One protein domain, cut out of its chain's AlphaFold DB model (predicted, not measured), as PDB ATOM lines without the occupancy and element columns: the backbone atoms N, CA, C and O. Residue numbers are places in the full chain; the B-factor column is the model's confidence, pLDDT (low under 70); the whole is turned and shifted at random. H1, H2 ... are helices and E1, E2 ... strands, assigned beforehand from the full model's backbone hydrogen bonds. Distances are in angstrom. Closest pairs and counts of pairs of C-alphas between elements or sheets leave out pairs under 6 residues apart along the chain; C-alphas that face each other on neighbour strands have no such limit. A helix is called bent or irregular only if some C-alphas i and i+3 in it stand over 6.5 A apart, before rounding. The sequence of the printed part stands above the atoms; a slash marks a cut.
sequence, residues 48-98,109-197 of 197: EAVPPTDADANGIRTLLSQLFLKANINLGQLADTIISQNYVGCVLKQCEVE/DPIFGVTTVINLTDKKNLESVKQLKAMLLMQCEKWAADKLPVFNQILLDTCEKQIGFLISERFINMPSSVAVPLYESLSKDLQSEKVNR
ATOM      1  N   GLU A  48       6.616 -43.380 -33.969       90.69
ATOM      2  CA  GLU A  48       5.922 -42.430 -34.823       90.69
ATOM      3  C   GLU A  48       5.938 -41.028 -34.205       90.69
ATOM      4  O   GLU A  48       5.830 -40.836 -32.991       90.69
ATOM      5  N   ALA A  49       6.079 -40.023 -35.069       92.19
ATOM      6  CA  ALA A  49       5.936 -38.622 -34.713       92.19
ATOM      7  C   ALA A  49       4.524 -38.147 -35.074       92.19
ATOM      8  O   ALA A  49       4.220 -37.948 -36.250       92.19
ATOM      9  N   VAL A  50       3.682 -37.926 -34.065       93.19
ATOM     10  CA  VAL A  50       2.283 -37.510 -34.242       93.19
ATOM     11  C   VAL A  50       2.036 -36.111 -33.665       93.19
ATOM     12  O   VAL A  50       2.753 -35.680 -32.758       93.19
ATOM     13  N   PRO A  51       1.044 -35.356 -34.165       94.50
ATOM     14  CA  PRO A  51       0.635 -34.102 -33.542       94.50
ATOM     15  C   PRO A  51       0.191 -34.304 -32.082       94.50
ATOM     16  O   PRO A  51      -0.465 -35.305 -31.789       94.50
ATOM     17  N   PRO A  52       0.493 -33.365 -31.167       93.94
ATOM     18  CA  PRO A  52       0.054 -33.463 -29.778       93.94
ATOM     19  C   PRO A  52      -1.471 -33.348 -29.650       93.94
ATOM     20  O   PRO A  52      -2.116 -32.541 -30.327       93.94
ATOM     21  N   THR A  53      -2.027 -34.117 -28.721       94.00
ATOM     22  CA  THR A  53      -3.450 -34.171 -28.367       94.00
ATOM     23  C   THR A  53      -3.656 -33.881 -26.879       94.00
ATOM     24  O   THR A  53      -2.699 -33.832 -26.106       94.00
ATOM     25  N   ASP A  54      -4.907 -33.692 -26.452       93.25
ATOM     26  CA  ASP A  54      -5.225 -33.422 -25.041       93.25
ATOM     27  C   ASP A  54      -4.817 -34.578 -24.106       93.25
ATOM     28  O   ASP A  54      -4.440 -34.328 -22.959       93.25
ATOM     29  N   ALA A  55      -4.820 -35.822 -24.603       91.69
ATOM     30  CA  ALA A  55      -4.363 -36.999 -23.856       91.69
ATOM     31  C   ALA A  55      -2.855 -36.945 -23.542       91.69
ATOM     32  O   ALA A  55      -2.398 -37.499 -22.549       91.69
ATOM     33  N   ASP A  56      -2.073 -36.200 -24.328       92.94
ATOM     34  CA  ASP A  56      -0.618 -36.123 -24.165       92.94
ATOM     35  C   ASP A  56      -0.189 -35.109 -23.092       92.94
ATOM     36  O   ASP A  56       1.001 -34.973 -22.790       92.94
ATOM     37  N   ALA A  57      -1.132 -34.370 -22.490       93.38
ATOM     38  CA  ALA A  57      -0.837 -33.293 -21.542       93.38
ATOM     39  C   ALA A  57       0.018 -33.761 -20.360       93.38
ATOM     40  O   ALA A  57       0.948 -33.064 -19.942       93.38
ATOM     41  N   ASN A  58      -0.259 -34.949 -19.824       93.56
ATOM     42  CA  ASN A  58       0.510 -35.522 -18.723       93.56
ATOM     43  C   ASN A  58       1.945 -35.838 -19.145       93.56
ATOM     44  O   ASN A  58       2.893 -35.398 -18.485       93.56
ATOM     45  N   GLY A  59       2.106 -36.528 -20.274       93.69
ATOM     46  CA  GLY A  59       3.407 -36.868 -20.835       93.69
ATOM     47  C   GLY A  59       4.255 -35.632 -21.146       93.69
ATOM     48  O   GLY A  59       5.426 -35.558 -20.756       93.69
ATOM     49  N   ILE A  60       3.655 -34.607 -21.764       95.44
ATOM     50  CA  ILE A  60       4.356 -33.365 -22.117       95.44
ATOM     51  C   ILE A  60       4.825 -32.660 -20.845       95.44
ATOM     52  O   ILE A  60       5.980 -32.245 -20.764       95.44
ATOM     53  N   ARG A  61       3.976 -32.560 -19.811       94.75
ATOM     54  CA  ARG A  61       4.375 -31.967 -18.520       94.75
ATOM     55  C   ARG A  61       5.552 -32.703 -17.889       94.75
ATOM     56  O   ARG A  61       6.453 -32.045 -17.366       94.75
ATOM     57  N   THR A  62       5.572 -34.032 -17.973       93.94
ATOM     58  CA  THR A  62       6.679 -34.851 -17.469       93.94
ATOM     59  C   THR A  62       7.981 -34.522 -18.200       93.94
ATOM     60  O   THR A  62       8.961 -34.171 -17.540       93.94
ATOM     61  N   LEU A  63       7.984 -34.504 -19.536       95.25
ATOM     62  CA  LEU A  63       9.161 -34.113 -20.327       95.25
ATOM     63  C   LEU A  63       9.620 -32.680 -20.015       95.25
ATOM     64  O   LEU A  63      10.797 -32.436 -19.759       95.25
ATOM     65  N   LEU A  64       8.691 -31.724 -19.948       95.75
ATOM     66  CA  LEU A  64       9.022 -30.331 -19.634       95.75
ATOM     67  C   LEU A  64       9.612 -30.174 -18.224       95.75
ATOM     68  O   LEU A  64      10.467 -29.315 -18.011       95.75
ATOM     69  N   SER A  65       9.182 -30.992 -17.261       94.25
ATOM     70  CA  SER A  65       9.727 -30.966 -15.899       94.25
ATOM     71  C   SER A  65      11.179 -31.448 -15.836       94.25
ATOM     72  O   SER A  65      11.964 -30.926 -15.041       94.25
ATOM     73  N   GLN A  66      11.546 -32.386 -16.717       93.12
ATOM     74  CA  GLN A  66      12.917 -32.864 -16.892       93.12
ATOM     75  C   GLN A  66      13.784 -31.834 -17.627       93.12
ATOM     76  O   GLN A  66      14.940 -31.640 -17.260       93.12
ATOM     77  N   LEU A  67      13.221 -31.117 -18.607       94.06
ATOM     78  CA  LEU A  67      13.935 -30.059 -19.328       94.06
ATOM     79  C   LEU A  67      14.208 -28.833 -18.436       94.06
ATOM     80  O   LEU A  67      15.307 -28.278 -18.429       94.06
ATOM     81  N   PHE A  68      13.214 -28.401 -17.656       93.62
ATOM     82  CA  PHE A  68      13.261 -27.169 -16.861       93.62
ATOM     83  C   PHE A  68      13.503 -27.427 -15.367       93.62
ATOM     84  O   PHE A  68      12.832 -26.853 -14.502       93.62
ATOM     85  N   LEU A  69      14.485 -28.276 -15.045       88.44
ATOM     86  CA  LEU A  69      14.823 -28.628 -13.663       88.44
ATOM     87  C   LEU A  69      15.011 -27.380 -12.789       88.44
ATOM     88  O   LEU A  69      15.897 -26.557 -13.024       88.44
ATOM     89  N   LYS A  70      14.209 -27.291 -11.720       85.94
ATOM     90  CA  LYS A  70      14.238 -26.208 -10.716       85.94
ATOM     91  C   LYS A  70      13.857 -24.821 -11.255       85.94
ATOM     92  O   LYS A  70      14.059 -23.832 -10.550       85.94
ATOM     93  N   ALA A  71      13.309 -24.722 -12.465       88.81
ATOM     94  CA  ALA A  71      12.761 -23.471 -12.967       88.81
ATOM     95  C   ALA A  71      11.317 -23.289 -12.484       88.81
ATOM     96  O   ALA A  71      10.503 -24.209 -12.524       88.81
ATOM     97  N   ASN A  72      10.975 -22.069 -12.075       90.69
ATOM     98  CA  ASN A  72       9.608 -21.713 -11.701       90.69
ATOM     99  C   ASN A  72       8.813 -21.329 -12.955       90.69
ATOM    100  O   ASN A  72       8.547 -20.150 -13.186       90.69
ATOM    101  N   ILE A  73       8.492 -22.322 -13.786       94.50
ATOM    102  CA  ILE A  73       7.669 -22.162 -14.991       94.50
ATOM    103  C   ILE A  73       6.358 -22.924 -14.789       94.50
ATOM    104  O   ILE A  73       6.355 -24.061 -14.319       94.50
ATOM    105  N   ASN A  74       5.232 -22.322 -15.165       95.12
ATOM    106  CA  ASN A  74       3.945 -23.000 -15.219       95.12
ATOM    107  C   ASN A  74       3.941 -24.012 -16.377       95.12
ATOM    108  O   ASN A  74       3.549 -23.694 -17.502       95.12
ATOM    109  N   LEU A  75       4.403 -25.230 -16.085       95.25
ATOM    110  CA  LEU A  75       4.511 -26.320 -17.056       95.25
ATOM    111  C   LEU A  75       3.146 -26.792 -17.563       95.25
ATOM    112  O   LEU A  75       3.058 -27.237 -18.700       95.25
ATOM    113  N   GLY A  76       2.088 -26.662 -16.753       95.00
ATOM    114  CA  GLY A  76       0.721 -26.970 -17.176       95.00
ATOM    115  C   GLY A  76       0.279 -26.064 -18.316       95.00
ATOM    116  O   GLY A  76       0.010 -26.543 -19.409       95.00
ATOM    117  N   GLN A  77       0.359 -24.748 -18.109       96.00
ATOM    118  CA  GLN A  77       0.037 -23.788 -19.163       96.00
ATOM    119  C   GLN A  77       0.953 -23.945 -20.387       96.00
ATOM    120  O   GLN A  77       0.509 -23.720 -21.511       96.00
ATOM    121  N   LEU A  78       2.228 -24.305 -20.192       95.56
ATOM    122  CA  LEU A  78       3.141 -24.546 -21.308       95.56
ATOM    123  C   LEU A  78       2.744 -25.795 -22.110       95.56
ATOM    124  O   LEU A  78       2.746 -25.730 -23.334       95.56
ATOM    125  N   ALA A  79       2.346 -26.885 -21.451       95.81
ATOM    126  CA  ALA A  79       1.827 -28.081 -22.113       95.81
ATOM    127  C   ALA A  79       0.522 -27.788 -22.871       95.81
ATOM    128  O   ALA A  79       0.439 -28.085 -24.059       95.81
ATOM    129  N   ASP A  80      -0.430 -27.089 -22.246       95.75
ATOM    130  CA  ASP A  80      -1.673 -26.652 -22.905       95.75
ATOM    131  C   ASP A  80      -1.370 -25.774 -24.134       95.75
ATOM    132  O   ASP A  80      -2.025 -25.842 -25.176       95.75
ATOM    133  N   THR A  81      -0.328 -24.942 -24.035       95.12
ATOM    134  CA  THR A  81       0.139 -24.108 -25.147       95.12
ATOM    135  C   THR A  81       0.702 -24.946 -26.291       95.12
ATOM    136  O   THR A  81       0.487 -24.571 -27.438       95.12
ATOM    137  N   ILE A  82       1.413 -26.041 -26.000       95.50
ATOM    138  CA  ILE A  82       1.951 -26.977 -27.000       95.50
ATOM    139  C   ILE A  82       0.812 -27.730 -27.696       95.50
ATOM    140  O   ILE A  82       0.792 -27.797 -28.921       95.50
ATOM    141  N   ILE A  83      -0.166 -28.225 -26.936       94.94
ATOM    142  CA  ILE A  83      -1.312 -28.976 -27.471       94.94
ATOM    143  C   ILE A  83      -2.204 -28.075 -28.326       94.94
ATOM    144  O   ILE A  83      -2.545 -28.413 -29.456       94.94
ATOM    145  N   SER A  84      -2.517 -26.867 -27.847       92.38
ATOM    146  CA  SER A  84      -3.314 -25.895 -28.614       92.38
ATOM    147  C   SER A  84      -2.644 -25.422 -29.911       92.38
ATOM    148  O   SER A  84      -3.318 -24.852 -30.769       92.38
ATOM    149  N   GLN A  85      -1.335 -25.653 -30.079       89.75
ATOM    150  CA  GLN A  85      -0.604 -25.403 -31.321       89.75
ATOM    151  C   GLN A  85      -0.216 -26.693 -32.056       89.75
ATOM    152  O   GLN A  85       0.845 -26.746 -32.673       89.75
ATOM    153  N   ASN A  86      -1.075 -27.714 -32.044       87.38
ATOM    154  CA  ASN A  86      -0.839 -29.015 -32.689       87.38
ATOM    155  C   ASN A  86      -0.468 -28.991 -34.190       87.38
ATOM    156  O   ASN A  86      -0.164 -30.032 -34.757       87.38
ATOM    157  N   TYR A  87      -0.472 -27.826 -34.837       89.00
ATOM    158  CA  TYR A  87       0.011 -27.612 -36.200       89.00
ATOM    159  C   TYR A  87       1.523 -27.315 -36.301       89.00
ATOM    160  O   TYR A  87       2.031 -27.219 -37.415       89.00
ATOM    161  N   VAL A  88       2.245 -27.119 -35.184       92.44
ATOM    162  CA  VAL A  88       3.713 -26.945 -35.167       92.44
ATOM    163  C   VAL A  88       4.365 -27.898 -34.174       92.44
ATOM    164  O   VAL A  88       4.346 -27.676 -32.955       92.44
ATOM    165  N   GLY A  89       5.069 -28.887 -34.722       93.06
ATOM    166  CA  GLY A  89       5.788 -29.884 -33.946       93.06
ATOM    167  C   GLY A  89       4.965 -31.134 -33.658       93.06
ATOM    168  O   GLY A  89       3.818 -31.270 -34.074       93.06
ATOM    169  N   CYS A  90       5.582 -32.061 -32.939       94.88
ATOM    170  CA  CYS A  90       5.072 -33.410 -32.747       94.88
ATOM    171  C   CYS A  90       5.517 -33.995 -31.403       94.88
ATOM    172  O   CYS A  90       6.513 -33.567 -30.803       94.88
ATOM    173  N   VAL A  91       4.783 -35.008 -30.961       95.31
ATOM    174  CA  VAL A  91       5.165 -35.925 -29.890       95.31
ATOM    175  C   VAL A  91       5.603 -37.251 -30.500       95.31
ATOM    176  O   VAL A  91       5.119 -37.650 -31.557       95.31
ATOM    177  N   LEU A  92       6.557 -37.908 -29.853       93.56
ATOM    178  CA  LEU A  92       7.007 -39.244 -30.220       93.56
ATOM    179  C   LEU A  92       6.229 -40.277 -29.415       93.56
ATOM    180  O   LEU A  92       6.267 -40.231 -28.183       93.56
ATOM    181  N   LYS A  93       5.595 -41.216 -30.109       91.69
ATOM    182  CA  LYS A  93       4.901 -42.366 -29.529       91.69
ATOM    183  C   LYS A  93       5.468 -43.653 -30.112       91.69
ATOM    184  O   LYS A  93       6.029 -43.637 -31.206       91.69
ATOM    185  N   GLN A  94       5.371 -44.739 -29.361       87.94
ATOM    186  CA  GLN A  94       5.672 -46.067 -29.885       87.94
ATOM    187  C   GLN A  94       4.514 -46.501 -30.787       87.94
ATOM    188  O   GLN A  94       3.357 -46.272 -30.443       87.94
ATOM    189  N   CYS A  95       4.818 -47.082 -31.944       82.88
ATOM    190  CA  CYS A  95       3.798 -47.711 -32.772       82.88
ATOM    191  C   CYS A  95       3.244 -48.926 -32.020       82.88
ATOM    192  O   CYS A  95       4.028 -49.757 -31.555       82.88
ATOM    193  N   GLU A  96       1.920 -49.042 -31.910       68.62
ATOM    194  CA  GLU A  96       1.296 -50.268 -31.415       68.62
ATOM    195  C   GLU A  96       1.705 -51.425 -32.337       68.62
ATOM    196  O   GLU A  96       1.399 -51.436 -33.532       68.62
ATOM    197  N   VAL A  97       2.441 -52.390 -31.787       57.50
ATOM    198  CA  VAL A  97       2.551 -53.717 -32.385       57.50
ATOM    199  C   VAL A  97       1.292 -54.438 -31.922       57.50
ATOM    200  O   VAL A  97       1.020 -54.435 -30.724       57.50
ATOM    201  N   GLU A  98       0.488 -54.976 -32.842       51.22
ATOM    202  CA  GLU A  98      -0.680 -55.795 -32.497       51.22
ATOM    203  C   GLU A  98      -0.210 -57.077 -31.781       51.22
ATOM    204  O   GLU A  98      -0.128 -58.144 -32.383       51.22
ATOM    205  N   ASP A 109      -1.244 -43.504 -23.910       72.56
ATOM    206  CA  ASP A 109      -0.001 -43.946 -24.549       72.56
ATOM    207  C   ASP A 109       1.176 -43.071 -24.109       72.56
ATOM    208  O   ASP A 109       1.146 -41.841 -24.292       72.56
ATOM    209  N   PRO A 110       2.239 -43.665 -23.543       85.69
ATOM    210  CA  PRO A 110       3.360 -42.893 -23.058       85.69
ATOM    211  C   PRO A 110       4.030 -42.168 -24.226       85.69
ATOM    212  O   PRO A 110       4.359 -42.752 -25.259       85.69
ATOM    213  N   ILE A 111       4.285 -40.873 -24.042       92.06
ATOM    214  CA  ILE A 111       5.097 -40.115 -24.993       92.06
ATOM    215  C   ILE A 111       6.576 -40.212 -24.612       92.06
ATOM    216  O   ILE A 111       6.963 -40.029 -23.455       92.06
ATOM    217  N   PHE A 112       7.422 -40.424 -25.613       93.56
ATOM    218  CA  PHE A 112       8.867 -40.610 -25.450       93.56
ATOM    219  C   PHE A 112       9.676 -39.363 -25.815       93.56
ATOM    220  O   PHE A 112      10.885 -39.290 -25.577       93.56
ATOM    221  N   GLY A 113       9.019 -38.358 -26.390       94.75
ATOM    222  CA  GLY A 113       9.646 -37.101 -26.756       94.75
ATOM    223  C   GLY A 113       8.650 -36.063 -27.246       94.75
ATOM    224  O   GLY A 113       7.528 -36.378 -27.633       94.75
ATOM    225  N   VAL A 114       9.083 -34.809 -27.231       95.88
ATOM    226  CA  VAL A 114       8.344 -33.656 -27.737       95.88
ATOM    227  C   VAL A 114       9.307 -32.752 -28.494       95.88
ATOM    228  O   VAL A 114      10.377 -32.402 -27.996       95.88
ATOM    229  N   THR A 115       8.933 -32.377 -29.713       96.62
ATOM    230  CA  THR A 115       9.687 -31.436 -30.545       96.62
ATOM    231  C   THR A 115       8.732 -30.380 -31.077       96.62
ATOM    232  O   THR A 115       7.857 -30.681 -31.878       96.62
ATOM    233  N   THR A 116       8.859 -29.137 -30.618       96.50
ATOM    234  CA  THR A 116       7.939 -28.039 -30.958       96.50
ATOM    235  C   THR A 116       8.621 -26.679 -30.818       96.50
ATOM    236  O   THR A 116       9.691 -26.554 -30.221       96.50
ATOM    237  N   VAL A 117       8.006 -25.629 -31.363       96.50
ATOM    238  CA  VAL A 117       8.480 -24.246 -31.230       96.50
ATOM    239  C   VAL A 117       7.389 -23.380 -30.622       96.50
ATOM    240  O   VAL A 117       6.273 -23.309 -31.127       96.50
ATOM    241  N   ILE A 118       7.721 -22.664 -29.550       94.75
ATOM    242  CA  ILE A 118       6.829 -21.701 -28.902       94.75
ATOM    243  C   ILE A 118       7.189 -20.299 -29.375       94.75
ATOM    244  O   ILE A 118       8.290 -19.812 -29.126       94.75
ATOM    245  N   ASN A 119       6.253 -19.613 -30.025       92.06
ATOM    246  CA  ASN A 119       6.444 -18.214 -30.389       92.06
ATOM    247  C   ASN A 119       6.370 -17.306 -29.144       92.06
ATOM    248  O   ASN A 119       5.292 -17.062 -28.598       92.06
ATOM    249  N   LEU A 120       7.521 -16.788 -28.709       91.94
ATOM    250  CA  LEU A 120       7.667 -15.929 -27.533       91.94
ATOM    251  C   LEU A 120       7.163 -14.498 -27.752       91.94
ATOM    252  O   LEU A 120       6.903 -13.789 -26.775       91.94
ATOM    253  N   THR A 121       7.066 -14.059 -29.006       89.19
ATOM    254  CA  THR A 121       6.588 -12.724 -29.377       89.19
ATOM    255  C   THR A 121       5.059 -12.698 -29.372       89.19
ATOM    256  O   THR A 121       4.460 -11.844 -28.719       89.19
ATOM    257  N   ASP A 122       4.420 -13.680 -30.013       88.12
ATOM    258  CA  ASP A 122       2.957 -13.773 -30.089       88.12
ATOM    259  C   ASP A 122       2.338 -14.155 -28.733       88.12
ATOM    260  O   ASP A 122       1.334 -13.582 -28.309       88.12
ATOM    261  N   LYS A 123       2.962 -15.089 -28.001       88.94
ATOM    262  CA  LYS A 123       2.435 -15.616 -26.730       88.94
ATOM    263  C   LYS A 123       2.937 -14.874 -25.487       88.94
ATOM    264  O   LYS A 123       2.806 -15.364 -24.368       88.94
ATOM    265  N   LYS A 124       3.467 -13.659 -25.648       86.88
ATOM    266  CA  LYS A 124       4.082 -12.851 -24.577       86.88
ATOM    267  C   LYS A 124       3.204 -12.567 -23.353       86.88
ATOM    268  O   LYS A 124       3.716 -12.234 -22.287       86.88
ATOM    269  N   ASN A 125       1.885 -12.657 -23.507       90.06
ATOM    270  CA  ASN A 125       0.940 -12.393 -22.427       90.06
ATOM    271  C   ASN A 125       0.740 -13.602 -21.502       90.06
ATOM    272  O   ASN A 125       0.267 -13.410 -20.381       90.06
ATOM    273  N   LEU A 126       1.126 -14.809 -21.939       94.12
ATOM    274  CA  LEU A 126       1.054 -16.021 -21.128       94.12
ATOM    275  C   LEU A 126       2.086 -15.979 -19.999       94.12
ATOM    276  O   LEU A 126       3.220 -15.534 -20.180       94.12
ATOM    277  N   GLU A 127       1.688 -16.469 -18.832       95.25
ATOM    278  CA  GLU A 127       2.528 -16.465 -17.635       95.25
ATOM    279  C   GLU A 127       3.738 -17.395 -17.799       95.25
ATOM    280  O   GLU A 127       4.870 -16.985 -17.553       95.25
ATOM    281  N   SER A 128       3.521 -18.598 -18.328       94.50
ATOM    282  CA  SER A 128       4.575 -19.557 -18.690       94.50
ATOM    283  C   SER A 128       5.635 -18.946 -19.614       94.50
ATOM    284  O   SER A 128       6.829 -19.143 -19.399       94.50
ATOM    285  N   VAL A 129       5.228 -18.136 -20.598       94.12
ATOM    286  CA  VAL A 129       6.143 -17.464 -21.536       94.12
ATOM    287  C   VAL A 129       6.939 -16.357 -20.850       94.12
ATOM    288  O   VAL A 129       8.139 -16.228 -21.089       94.12
ATOM    289  N   LYS A 130       6.313 -15.572 -19.964       94.25
ATOM    290  CA  LYS A 130       7.023 -14.559 -19.164       94.25
ATOM    291  C   LYS A 130       8.061 -15.204 -18.250       94.25
ATOM    292  O   LYS A 130       9.198 -14.738 -18.199       94.25
ATOM    293  N   GLN A 131       7.689 -16.292 -17.583       95.56
ATOM    294  CA  GLN A 131       8.576 -17.063 -16.713       95.56
ATOM    295  C   GLN A 131       9.736 -17.678 -17.499       95.56
ATOM    296  O   GLN A 131      10.882 -17.595 -17.063       95.56
ATOM    297  N   LEU A 132       9.468 -18.205 -18.695       94.81
ATOM    298  CA  LEU A 132      10.497 -18.733 -19.586       94.81
ATOM    299  C   LEU A 132      11.470 -17.634 -20.042       94.81
ATOM    300  O   LEU A 132      12.683 -17.816 -19.938       94.81
ATOM    301  N   LYS A 133      10.976 -16.455 -20.456       93.62
ATOM    302  CA  LYS A 133      11.831 -15.294 -20.776       93.62
ATOM    303  C   LYS A 133      12.689 -14.876 -19.573       93.62
ATOM    304  O   LYS A 133      13.887 -14.654 -19.731       93.62
ATOM    305  N   ALA A 134      12.103 -14.805 -18.378       93.88
ATOM    306  CA  ALA A 134      12.821 -14.451 -17.152       93.88
ATOM    307  C   ALA A 134      13.908 -15.480 -16.798       93.88
ATOM    308  O   ALA A 134      15.025 -15.097 -16.455       93.88
ATOM    309  N   MET A 135      13.613 -16.776 -16.938       94.56
ATOM    310  CA  MET A 135      14.584 -17.852 -16.728       94.56
ATOM    311  C   MET A 135      15.768 -17.732 -17.701       94.56
ATOM    312  O   MET A 135      16.918 -17.823 -17.275       94.56
ATOM    313  N   LEU A 136      15.507 -17.478 -18.989       93.31
ATOM    314  CA  LEU A 136      16.562 -17.289 -19.991       93.31
ATOM    315  C   LEU A 136      17.452 -16.083 -19.669       93.31
ATOM    316  O   LEU A 136      18.674 -16.177 -19.788       93.31
ATOM    317  N   LEU A 137      16.862 -14.969 -19.226       94.00
ATOM    318  CA  LEU A 137      17.612 -13.780 -18.815       94.00
ATOM    319  C   LEU A 137      18.460 -14.044 -17.565       94.00
ATOM    320  O   LEU A 137      19.633 -13.683 -17.556       94.00
ATOM    321  N   MET A 138      17.914 -14.732 -16.559       93.81
ATOM    322  CA  MET A 138      18.652 -15.116 -15.349       93.81
ATOM    323  C   MET A 138      19.845 -16.024 -15.678       93.81
ATOM    324  O   MET A 138      20.948 -15.837 -15.162       93.81
ATOM    325  N   GLN A 139      19.649 -16.996 -16.571       92.88
ATOM    326  CA  GLN A 139      20.725 -17.874 -17.021       92.88
ATOM    327  C   GLN A 139      21.778 -17.094 -17.826       92.88
ATOM    328  O   GLN A 139      22.976 -17.305 -17.637       92.88
ATOM    329  N   CYS A 140      21.356 -16.157 -18.681       94.75
ATOM    330  CA  CYS A 140      22.273 -15.280 -19.406       94.75
ATOM    331  C   CYS A 140      23.087 -14.407 -18.447       94.75
ATOM    332  O   CYS A 140      24.295 -14.317 -18.598       94.75
ATOM    333  N   GLU A 141      22.465 -13.800 -17.439       95.06
ATOM    334  CA  GLU A 141      23.166 -12.990 -16.441       95.06
ATOM    335  C   GLU A 141      24.211 -13.815 -15.677       95.06
ATOM    336  O   GLU A 141      25.339 -13.365 -15.479       95.06
ATOM    337  N   LYS A 142      23.869 -15.056 -15.314       95.50
ATOM    338  CA  LYS A 142      24.759 -15.947 -14.561       95.50
ATOM    339  C   LYS A 142      25.976 -16.422 -15.359       95.50
ATOM    340  O   LYS A 142      27.057 -16.540 -14.786       95.50
ATOM    341  N   TRP A 143      25.807 -16.743 -16.643       95.62
ATOM    342  CA  TRP A 143      26.846 -17.423 -17.437       95.62
ATOM    343  C   TRP A 143      27.426 -16.584 -18.582       95.62
ATOM    344  O   TRP A 143      28.476 -16.934 -19.112       95.62
ATOM    345  N   ALA A 144      26.761 -15.498 -18.976       94.19
ATOM    346  CA  ALA A 144      27.109 -14.652 -20.119       94.19
ATOM    347  C   ALA A 144      26.635 -13.198 -19.903       94.19
ATOM    348  O   ALA A 144      25.879 -12.641 -20.705       94.19
ATOM    349  N   ALA A 145      27.043 -12.591 -18.784       94.88
ATOM    350  CA  ALA A 145      26.605 -11.253 -18.376       94.88
ATOM    351  C   ALA A 145      26.878 -10.170 -19.439       94.88
ATOM    352  O   ALA A 145      26.094  -9.235 -19.594       94.88
ATOM    353  N   ASP A 146      27.951 -10.317 -20.218       95.69
ATOM    354  CA  ASP A 146      28.306  -9.438 -21.336       95.69
ATOM    355  C   ASP A 146      27.262  -9.449 -22.469       95.69
ATOM    356  O   ASP A 146      27.082  -8.446 -23.161       95.69
ATOM    357  N   LYS A 147      26.526 -10.557 -22.632       93.94
ATOM    358  CA  LYS A 147      25.479 -10.726 -23.655       93.94
ATOM    359  C   LYS A 147      24.084 -10.352 -23.167       93.94
ATOM    360  O   LYS A 147      23.160 -10.273 -23.982       93.94
ATOM    361  N   LEU A 148      23.918 -10.071 -21.875       93.62
ATOM    362  CA  LEU A 148      22.631  -9.720 -21.278       93.62
ATOM    363  C   LEU A 148      21.913  -8.550 -21.993       93.62
ATOM    364  O   LEU A 148      20.700  -8.653 -22.192       93.62
ATOM    365  N   PRO A 149      22.588  -7.471 -22.451       92.25
ATOM    366  CA  PRO A 149      21.922  -6.402 -23.202       92.25
ATOM    367  C   PRO A 149      21.302  -6.885 -24.522       92.25
ATOM    368  O   PRO A 149      20.196  -6.476 -24.875       92.25
ATOM    369  N   VAL A 150      21.983  -7.794 -25.225       91.00
ATOM    370  CA  VAL A 150      21.508  -8.371 -26.492       91.00
ATOM    371  C   VAL A 150      20.305  -9.281 -26.245       91.00
ATOM    372  O   VAL A 150      19.300  -9.180 -26.943       91.00
ATOM    373  N   PHE A 151      20.365 -10.126 -25.212       91.50
ATOM    374  CA  PHE A 151      19.238 -10.983 -24.835       91.50
ATOM    375  C   PHE A 151      18.008 -10.175 -24.415       91.50
ATOM    376  O   PHE A 151      16.901 -10.520 -24.820       91.50
ATOM    377  N   ASN A 152      18.186  -9.081 -23.669       90.94
ATOM    378  CA  ASN A 152      17.084  -8.177 -23.335       90.94
ATOM    379  C   ASN A 152      16.454  -7.566 -24.591       90.94
ATOM    380  O   ASN A 152      15.233  -7.578 -24.721       90.94
ATOM    381  N   GLN A 153      17.269  -7.090 -25.539       89.19
ATOM    382  CA  GLN A 153      16.765  -6.522 -26.792       89.19
ATOM    383  C   GLN A 153      15.950  -7.539 -27.606       89.19
ATOM    384  O   GLN A 153      14.920  -7.189 -28.181       89.19
ATOM    385  N   ILE A 154      16.408  -8.793 -27.650       89.06
ATOM    386  CA  ILE A 154      15.717  -9.882 -28.342       89.06
ATOM    387  C   ILE A 154      14.414 -10.220 -27.600       89.06
ATOM    388  O   ILE A 154      13.342 -10.138 -28.182       89.06
ATOM    389  N   LEU A 155      14.469 -10.553 -26.308       88.06
ATOM    390  CA  LEU A 155      13.336 -11.151 -25.591       88.06
ATOM    391  C   LEU A 155      12.254 -10.157 -25.136       88.06
ATOM    392  O   LEU A 155      11.099 -10.564 -24.988       88.06
ATOM    393  N   LEU A 156      12.586  -8.881 -24.909       82.56
ATOM    394  CA  LEU A 156      11.655  -7.863 -24.390       82.56
ATOM    395  C   LEU A 156      10.978  -7.043 -25.499       82.56
ATOM    396  O   LEU A 156      10.765  -5.842 -25.352       82.56
ATOM    397  N   ASP A 157      10.642  -7.695 -26.615       66.44
ATOM    398  CA  ASP A 157       9.841  -7.136 -27.715       66.44
ATOM    399  C   ASP A 157      10.395  -5.829 -28.322       66.44
ATOM    400  O   ASP A 157       9.662  -5.052 -28.931       66.44
ATOM    401  N   THR A 158      11.697  -5.567 -28.173       65.62
ATOM    402  CA  THR A 158      12.357  -4.418 -28.824       65.62
ATOM    403  C   THR A 158      12.766  -4.754 -30.263       65.62
ATOM    404  O   THR A 158      13.157  -3.879 -31.032       65.62
ATOM    405  N   CYS A 159      12.681  -6.029 -30.645       62.94
ATOM    406  CA  CYS A 159      12.977  -6.504 -31.985       62.94
ATOM    407  C   CYS A 159      11.686  -6.648 -32.805       62.94
ATOM    408  O   CYS A 159      10.727  -7.260 -32.348       62.94
ATOM    409  N   GLU A 160      11.685  -6.164 -34.050       72.19
ATOM    410  CA  GLU A 160      10.573  -6.338 -35.006       72.19
ATOM    411  C   GLU A 160      10.390  -7.801 -35.464       72.19
ATOM    412  O   GLU A 160       9.449  -8.127 -36.185       72.19
ATOM    413  N   LYS A 161      11.305  -8.699 -35.078       83.44
ATOM    414  CA  LYS A 161      11.313 -10.098 -35.509       83.44
ATOM    415  C   LYS A 161      10.533 -10.992 -34.548       83.44
ATOM    416  O   LYS A 161      10.596 -10.846 -33.331       83.44
ATOM    417  N   GLN A 162       9.863 -11.977 -35.130       87.31
ATOM    418  CA  GLN A 162       9.229 -13.078 -34.412       87.31
ATOM    419  C   GLN A 162      10.296 -14.010 -33.827       87.31
ATOM    420  O   GLN A 162      11.250 -14.375 -34.521       87.31
ATOM    421  N   ILE A 163      10.147 -14.383 -32.556       91.06
ATOM    422  CA  ILE A 163      11.121 -15.208 -31.832       91.06
ATOM    423  C   ILE A 163      10.465 -16.524 -31.438       91.06
ATOM    424  O   ILE A 163       9.533 -16.551 -30.635       91.06
ATOM    425  N   GLY A 164      10.982 -17.619 -31.988       92.56
ATOM    426  CA  GLY A 164      10.603 -18.976 -31.610       92.56
ATOM    427  C   GLY A 164      11.562 -19.550 -30.572       92.56
ATOM    428  O   GLY A 164      12.778 -19.453 -30.726       92.56
ATOM    429  N   PHE A 165      11.014 -20.169 -29.532       95.12
ATOM    430  CA  PHE A 165      11.746 -20.986 -28.578       95.12
ATOM    431  C   PHE A 165      11.543 -22.459 -28.911       95.12
ATOM    432  O   PHE A 165      10.431 -22.971 -28.798       95.12
ATOM    433  N   LEU A 166      12.611 -23.118 -29.349       96.56
ATOM    434  CA  LEU A 166      12.610 -24.540 -29.659       96.56
ATOM    435  C   LEU A 166      12.638 -25.359 -28.364       96.56
ATOM    436  O   LEU A 166      13.542 -25.203 -27.546       96.56
ATOM    437  N   ILE A 167      11.670 -26.254 -28.228       96.19
ATOM    438  CA  ILE A 167      11.626 -27.301 -27.214       96.19
ATOM    439  C   ILE A 167      11.843 -28.615 -27.952       96.19
ATOM    440  O   ILE A 167      11.069 -28.958 -28.839       96.19
ATOM    441  N   SER A 168      12.909 -29.324 -27.605       94.88
ATOM    442  CA  SER A 168      13.236 -30.639 -28.152       94.88
ATOM    443  C   SER A 168      13.737 -31.491 -26.999       94.88
ATOM    444  O   SER A 168      14.916 -31.421 -26.661       94.88
ATOM    445  N   GLU A 169      12.841 -32.264 -26.398       94.69
ATOM    446  CA  GLU A 169      13.147 -33.155 -25.280       94.69
ATOM    447  C   GLU A 169      12.743 -34.582 -25.639       94.69
ATOM    448  O   GLU A 169      11.731 -34.793 -26.308       94.69
ATOM    449  N   ARG A 170      13.548 -35.562 -25.232       93.06
ATOM    450  CA  ARG A 170      13.299 -36.977 -25.520       93.06
ATOM    451  C   ARG A 170      13.980 -37.852 -24.486       93.06
ATOM    452  O   ARG A 170      14.983 -37.460 -23.898       93.06
ATOM    453  N   PHE A 171      13.481 -39.067 -24.320       90.81
ATOM    454  CA  PHE A 171      14.082 -40.019 -23.398       90.81
ATOM    455  C   PHE A 171      15.527 -40.332 -23.810       90.81
ATOM    456  O   PHE A 171      15.857 -40.421 -24.998       90.81
ATOM    457  N   ILE A 172      16.391 -40.526 -22.813       88.88
ATOM    458  CA  ILE A 172      17.821 -40.816 -23.005       88.88
ATOM    459  C   ILE A 172      18.062 -42.095 -23.819       88.88
ATOM    460  O   ILE A 172      19.017 -42.155 -24.588       88.88
ATOM    461  N   ASN A 173      17.162 -43.071 -23.697       87.88
ATOM    462  CA  ASN A 173      17.246 -44.355 -24.392       87.88
ATOM    463  C   ASN A 173      16.825 -44.273 -25.869       87.88
ATOM    464  O   ASN A 173      17.004 -45.237 -26.604       87.88
ATOM    465  N   MET A 174      16.286 -43.136 -26.325       88.50
ATOM    466  CA  MET A 174      15.895 -42.978 -27.724       88.50
ATOM    467  C   MET A 174      17.130 -42.892 -28.634       88.50
ATOM    468  O   MET A 174      18.077 -42.148 -28.326       88.50
ATOM    469  N   PRO A 175      17.123 -43.560 -29.798       87.31
ATOM    470  CA  PRO A 175      18.221 -43.463 -30.747       87.31
ATOM    471  C   PRO A 175      18.342 -42.037 -31.300       87.31
ATOM    472  O   PRO A 175      17.359 -41.337 -31.551       87.31
ATOM    473  N   SER A 176      19.578 -41.578 -31.507       87.75
ATOM    474  CA  SER A 176      19.850 -40.223 -32.013       87.75
ATOM    475  C   SER A 176      19.400 -40.012 -33.461       87.75
ATOM    476  O   SER A 176      19.163 -38.871 -33.861       87.75
ATOM    477  N   SER A 177      19.241 -41.095 -34.228       88.81
ATOM    478  CA  SER A 177      18.771 -41.089 -35.618       88.81
ATOM    479  C   SER A 177      17.385 -40.461 -35.780       88.81
ATOM    480  O   SER A 177      17.126 -39.848 -36.811       88.81
ATOM    481  N   VAL A 178      16.531 -40.526 -34.751       87.75
ATOM    482  CA  VAL A 178      15.171 -39.959 -34.764       87.75
ATOM    483  C   VAL A 178      15.185 -38.424 -34.778       87.75
ATOM    484  O   VAL A 178      14.238 -37.796 -35.241       87.75
ATOM    485  N   ALA A 179      16.271 -37.777 -34.345       88.94
ATOM    486  CA  ALA A 179      16.329 -36.316 -34.290       88.94
ATOM    487  C   ALA A 179      16.208 -35.661 -35.678       88.94
ATOM    488  O   ALA A 179      15.482 -34.684 -35.835       88.94
ATOM    489  N   VAL A 180      16.902 -36.193 -36.690       92.19
ATOM    490  CA  VAL A 180      16.913 -35.615 -38.046       92.19
ATOM    491  C   VAL A 180      15.503 -35.524 -38.648       92.19
ATOM    492  O   VAL A 180      15.095 -34.405 -38.971       92.19
ATOM    493  N   PRO A 181      14.722 -36.620 -38.755       92.06
ATOM    494  CA  PRO A 181      13.373 -36.548 -39.315       92.06
ATOM    495  C   PRO A 181      12.432 -35.651 -38.496       92.06
ATOM    496  O   PRO A 181      11.613 -34.948 -39.088       92.06
ATOM    497  N   LEU A 182      12.581 -35.582 -37.165       92.88
ATOM    498  CA  LEU A 182      11.798 -34.661 -36.329       92.88
ATOM    499  C   LEU A 182      12.063 -33.192 -36.675       92.88
ATOM    500  O   LEU A 182      11.127 -32.407 -36.831       92.88
ATOM    501  N   TYR A 183      13.332 -32.812 -36.836       94.62
ATOM    502  CA  TYR A 183      13.695 -31.451 -37.228       94.62
ATOM    503  C   TYR A 183      13.275 -31.121 -38.661       94.62
ATOM    504  O   TYR A 183      12.879 -29.985 -38.932       94.62
ATOM    505  N   GLU A 184      13.332 -32.088 -39.578       94.31
ATOM    506  CA  GLU A 184      12.818 -31.916 -40.937       94.31
ATOM    507  C   GLU A 184      11.303 -31.693 -40.946       94.31
ATOM    508  O   GLU A 184      10.833 -30.789 -41.641       94.31
ATOM    509  N   SER A 185      10.548 -32.468 -40.158       93.19
ATOM    510  CA  SER A 185       9.102 -32.285 -39.996       93.19
ATOM    511  C   SER A 185       8.787 -30.911 -39.412       93.19
ATOM    512  O   SER A 185       8.074 -30.125 -40.032       93.19
ATOM    513  N   LEU A 186       9.434 -30.550 -38.302       94.56
ATOM    514  CA  LEU A 186       9.265 -29.242 -37.672       94.56
ATOM    515  C   LEU A 186       9.603 -28.088 -38.631       94.56
ATOM    516  O   LEU A 186       8.938 -27.053 -38.635       94.56
ATOM    517  N   SER A 187      10.639 -28.239 -39.464       94.25
ATOM    518  CA  SER A 187      10.995 -27.228 -40.463       94.25
ATOM    519  C   SER A 187       9.895 -27.048 -41.511       94.25
ATOM    520  O   SER A 187       9.602 -25.910 -41.889       94.25
ATOM    521  N   LYS A 188       9.267 -28.143 -41.960       93.69
ATOM    522  CA  LYS A 188       8.132 -28.107 -42.895       93.69
ATOM    523  C   LYS A 188       6.921 -27.424 -42.260       93.69
ATOM    524  O   LYS A 188       6.345 -26.547 -42.903       93.69
ATOM    525  N   ASP A 189       6.608 -27.729 -41.002       92.44
ATOM    526  CA  ASP A 189       5.508 -27.094 -40.258       92.44
ATOM    527  C   ASP A 189       5.714 -25.578 -40.122       92.44
ATOM    528  O   ASP A 189       4.819 -24.771 -40.368       92.44
ATOM    529  N   LEU A 190       6.937 -25.149 -39.800       91.56
ATOM    530  CA  LEU A 190       7.266 -23.724 -39.697       91.56
ATOM    531  C   LEU A 190       7.213 -22.999 -41.048       91.56
ATOM    532  O   LEU A 190       7.000 -21.785 -41.089       91.56
ATOM    533  N   GLN A 191       7.468 -23.699 -42.154       89.69
ATOM    534  CA  GLN A 191       7.359 -23.128 -43.496       89.69
ATOM    535  C   GLN A 191       5.901 -23.026 -43.942       89.69
ATOM    536  O   GLN A 191       5.531 -22.005 -44.520       89.69
ATOM    537  N   SER A 192       5.077 -24.035 -43.654       86.75
ATOM    538  CA  SER A 192       3.651 -24.026 -43.994       86.75
ATOM    539  C   SER A 192       2.883 -22.961 -43.203       86.75
ATOM    540  O   SER A 192       2.038 -22.271 -43.772       86.75
ATOM    541  N   GLU A 193       3.236 -22.734 -41.935       78.94
ATOM    542  CA  GLU A 193       2.634 -21.688 -41.095       78.94
ATOM    543  C   GLU A 193       2.900 -20.279 -41.644       78.94
ATOM    544  O   GLU A 193       1.972 -19.483 -41.781       78.94
ATOM    545  N   LYS A 194       4.141 -20.000 -42.070       69.69
ATOM    546  CA  LYS A 194       4.521 -18.701 -42.654       69.69
ATOM    547  C   LYS A 194       3.786 -18.369 -43.947       69.69
ATOM    548  O   LYS A 194       3.684 -17.196 -44.284       69.69
ATOM    549  N   VAL A 195       3.344 -19.381 -44.693       63.72
ATOM    550  CA  VAL A 195       2.582 -19.196 -45.938       63.72
ATOM    551  C   VAL A 195       1.114 -18.858 -45.647       63.72
ATOM    552  O   VAL A 195       0.464 -18.224 -46.472       63.72
ATOM    553  N   ASN A 196       0.602 -19.243 -44.476       56.19
ATOM    554  CA  ASN A 196      -0.792 -19.039 -44.075       56.19
ATOM    555  C   ASN A 196      -1.032 -17.741 -43.274       56.19
ATOM    556  O   ASN A 196      -2.173 -17.481 -42.885       56.19
ATOM    557  N   ARG A 197       0.008 -16.929 -43.032       49.94
ATOM    558  CA  ARG A 197      -0.064 -15.593 -42.412       49.94
ATOM    559  C   ARG A 197       0.128 -14.485 -43.441       49.94
ATOM    560  O   ARG A 197      -0.553 -13.448 -43.289       49.94
TER     561      ARG A 197
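This is residues 48 to 98 and 109 to 197 of the 197 residues of the protein "protein BCCIP homolog" of Octopus vulgaris (UniProt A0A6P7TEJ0). A twisted four-stranded sheet forms the middle layer of three, with H1 and H2 over one face and the long helix H5 slanting over the other. The helical hairpin H3 and H4 sits beyond the end of E3 and the beginning of E4. The 140 printed residues include five named helices and four strands, in the order E1 H1 H2 E2 E3 H3 H4 E4 H5, class mixed; the antiparallel sheet runs E1 E2 E3 E4. It is compact, radius of gyration of the C-alphas 15.8 A, spanning 55 by 37 by 27 A.

Start at edge strand E1, residues 48 to 50: its N 48 is 2.8 A from O 93 of E2, residues 90 to 94. N 92 is 2.9 A from O 113 of E3, residues 111 to 119, and N 116 is 2.8 A from O 167 of edge strand E4, residues 164 to 170. H1, residues 54 to 67, runs across the strands at a height of 8.5 A over the sheet; Gly 59 and Ile 111 have the closest C-alphas to E3, 5.5 A. H2, residues 75 to 83, on the same face, touches H1 at a steep tilt of 52 degrees, closest C-alphas Arg 61 and Leu 75, 5.8 A. H3, residues 127 to 143, touches H2 only at their ends, C-alphas 78 and 128 closest at 5.8 A. H4, residues 145 to 155, makes a hairpin with H3, closest C-alphas Glu 141 and Leu 148, 5.9 A. H5, residues 176 to 195, is on the opposite face from H1, height 7.2 A, closest C-alphas to E3 Thr 116 and Leu 186, 6.9 A. Every O i to N i+4 pair is within hydrogen-bond range in H2 and H3; H1 has 8 of 10, H4 5 of 7, H5 13 of 16.

Find C-alpha 48 at (5.922, -42.430, -34.823), where E1 begins. H1 measures 20.3 A, E3 22.6 A, H3 24.3 A and E4 19.2 A. H1 and H4 are irregular: C-alphas 55 and 58 are 7.2 A apart, 146 and 149 7.3 A. H5, 30.6 A, ends at C-alpha 195, (2.582, -19.196, -45.938).

The C-alphas of Glu 98 and Asp 146 are farthest apart, 55.8 A. Residues 99 to 108 are not printed; C-alphas 98 and 109 stand 14.3 A apart across the cut. Of the links printed whole, none is long. Confidence is under 70 at residues 96 to 98, 157 to 159 and 194 to 197.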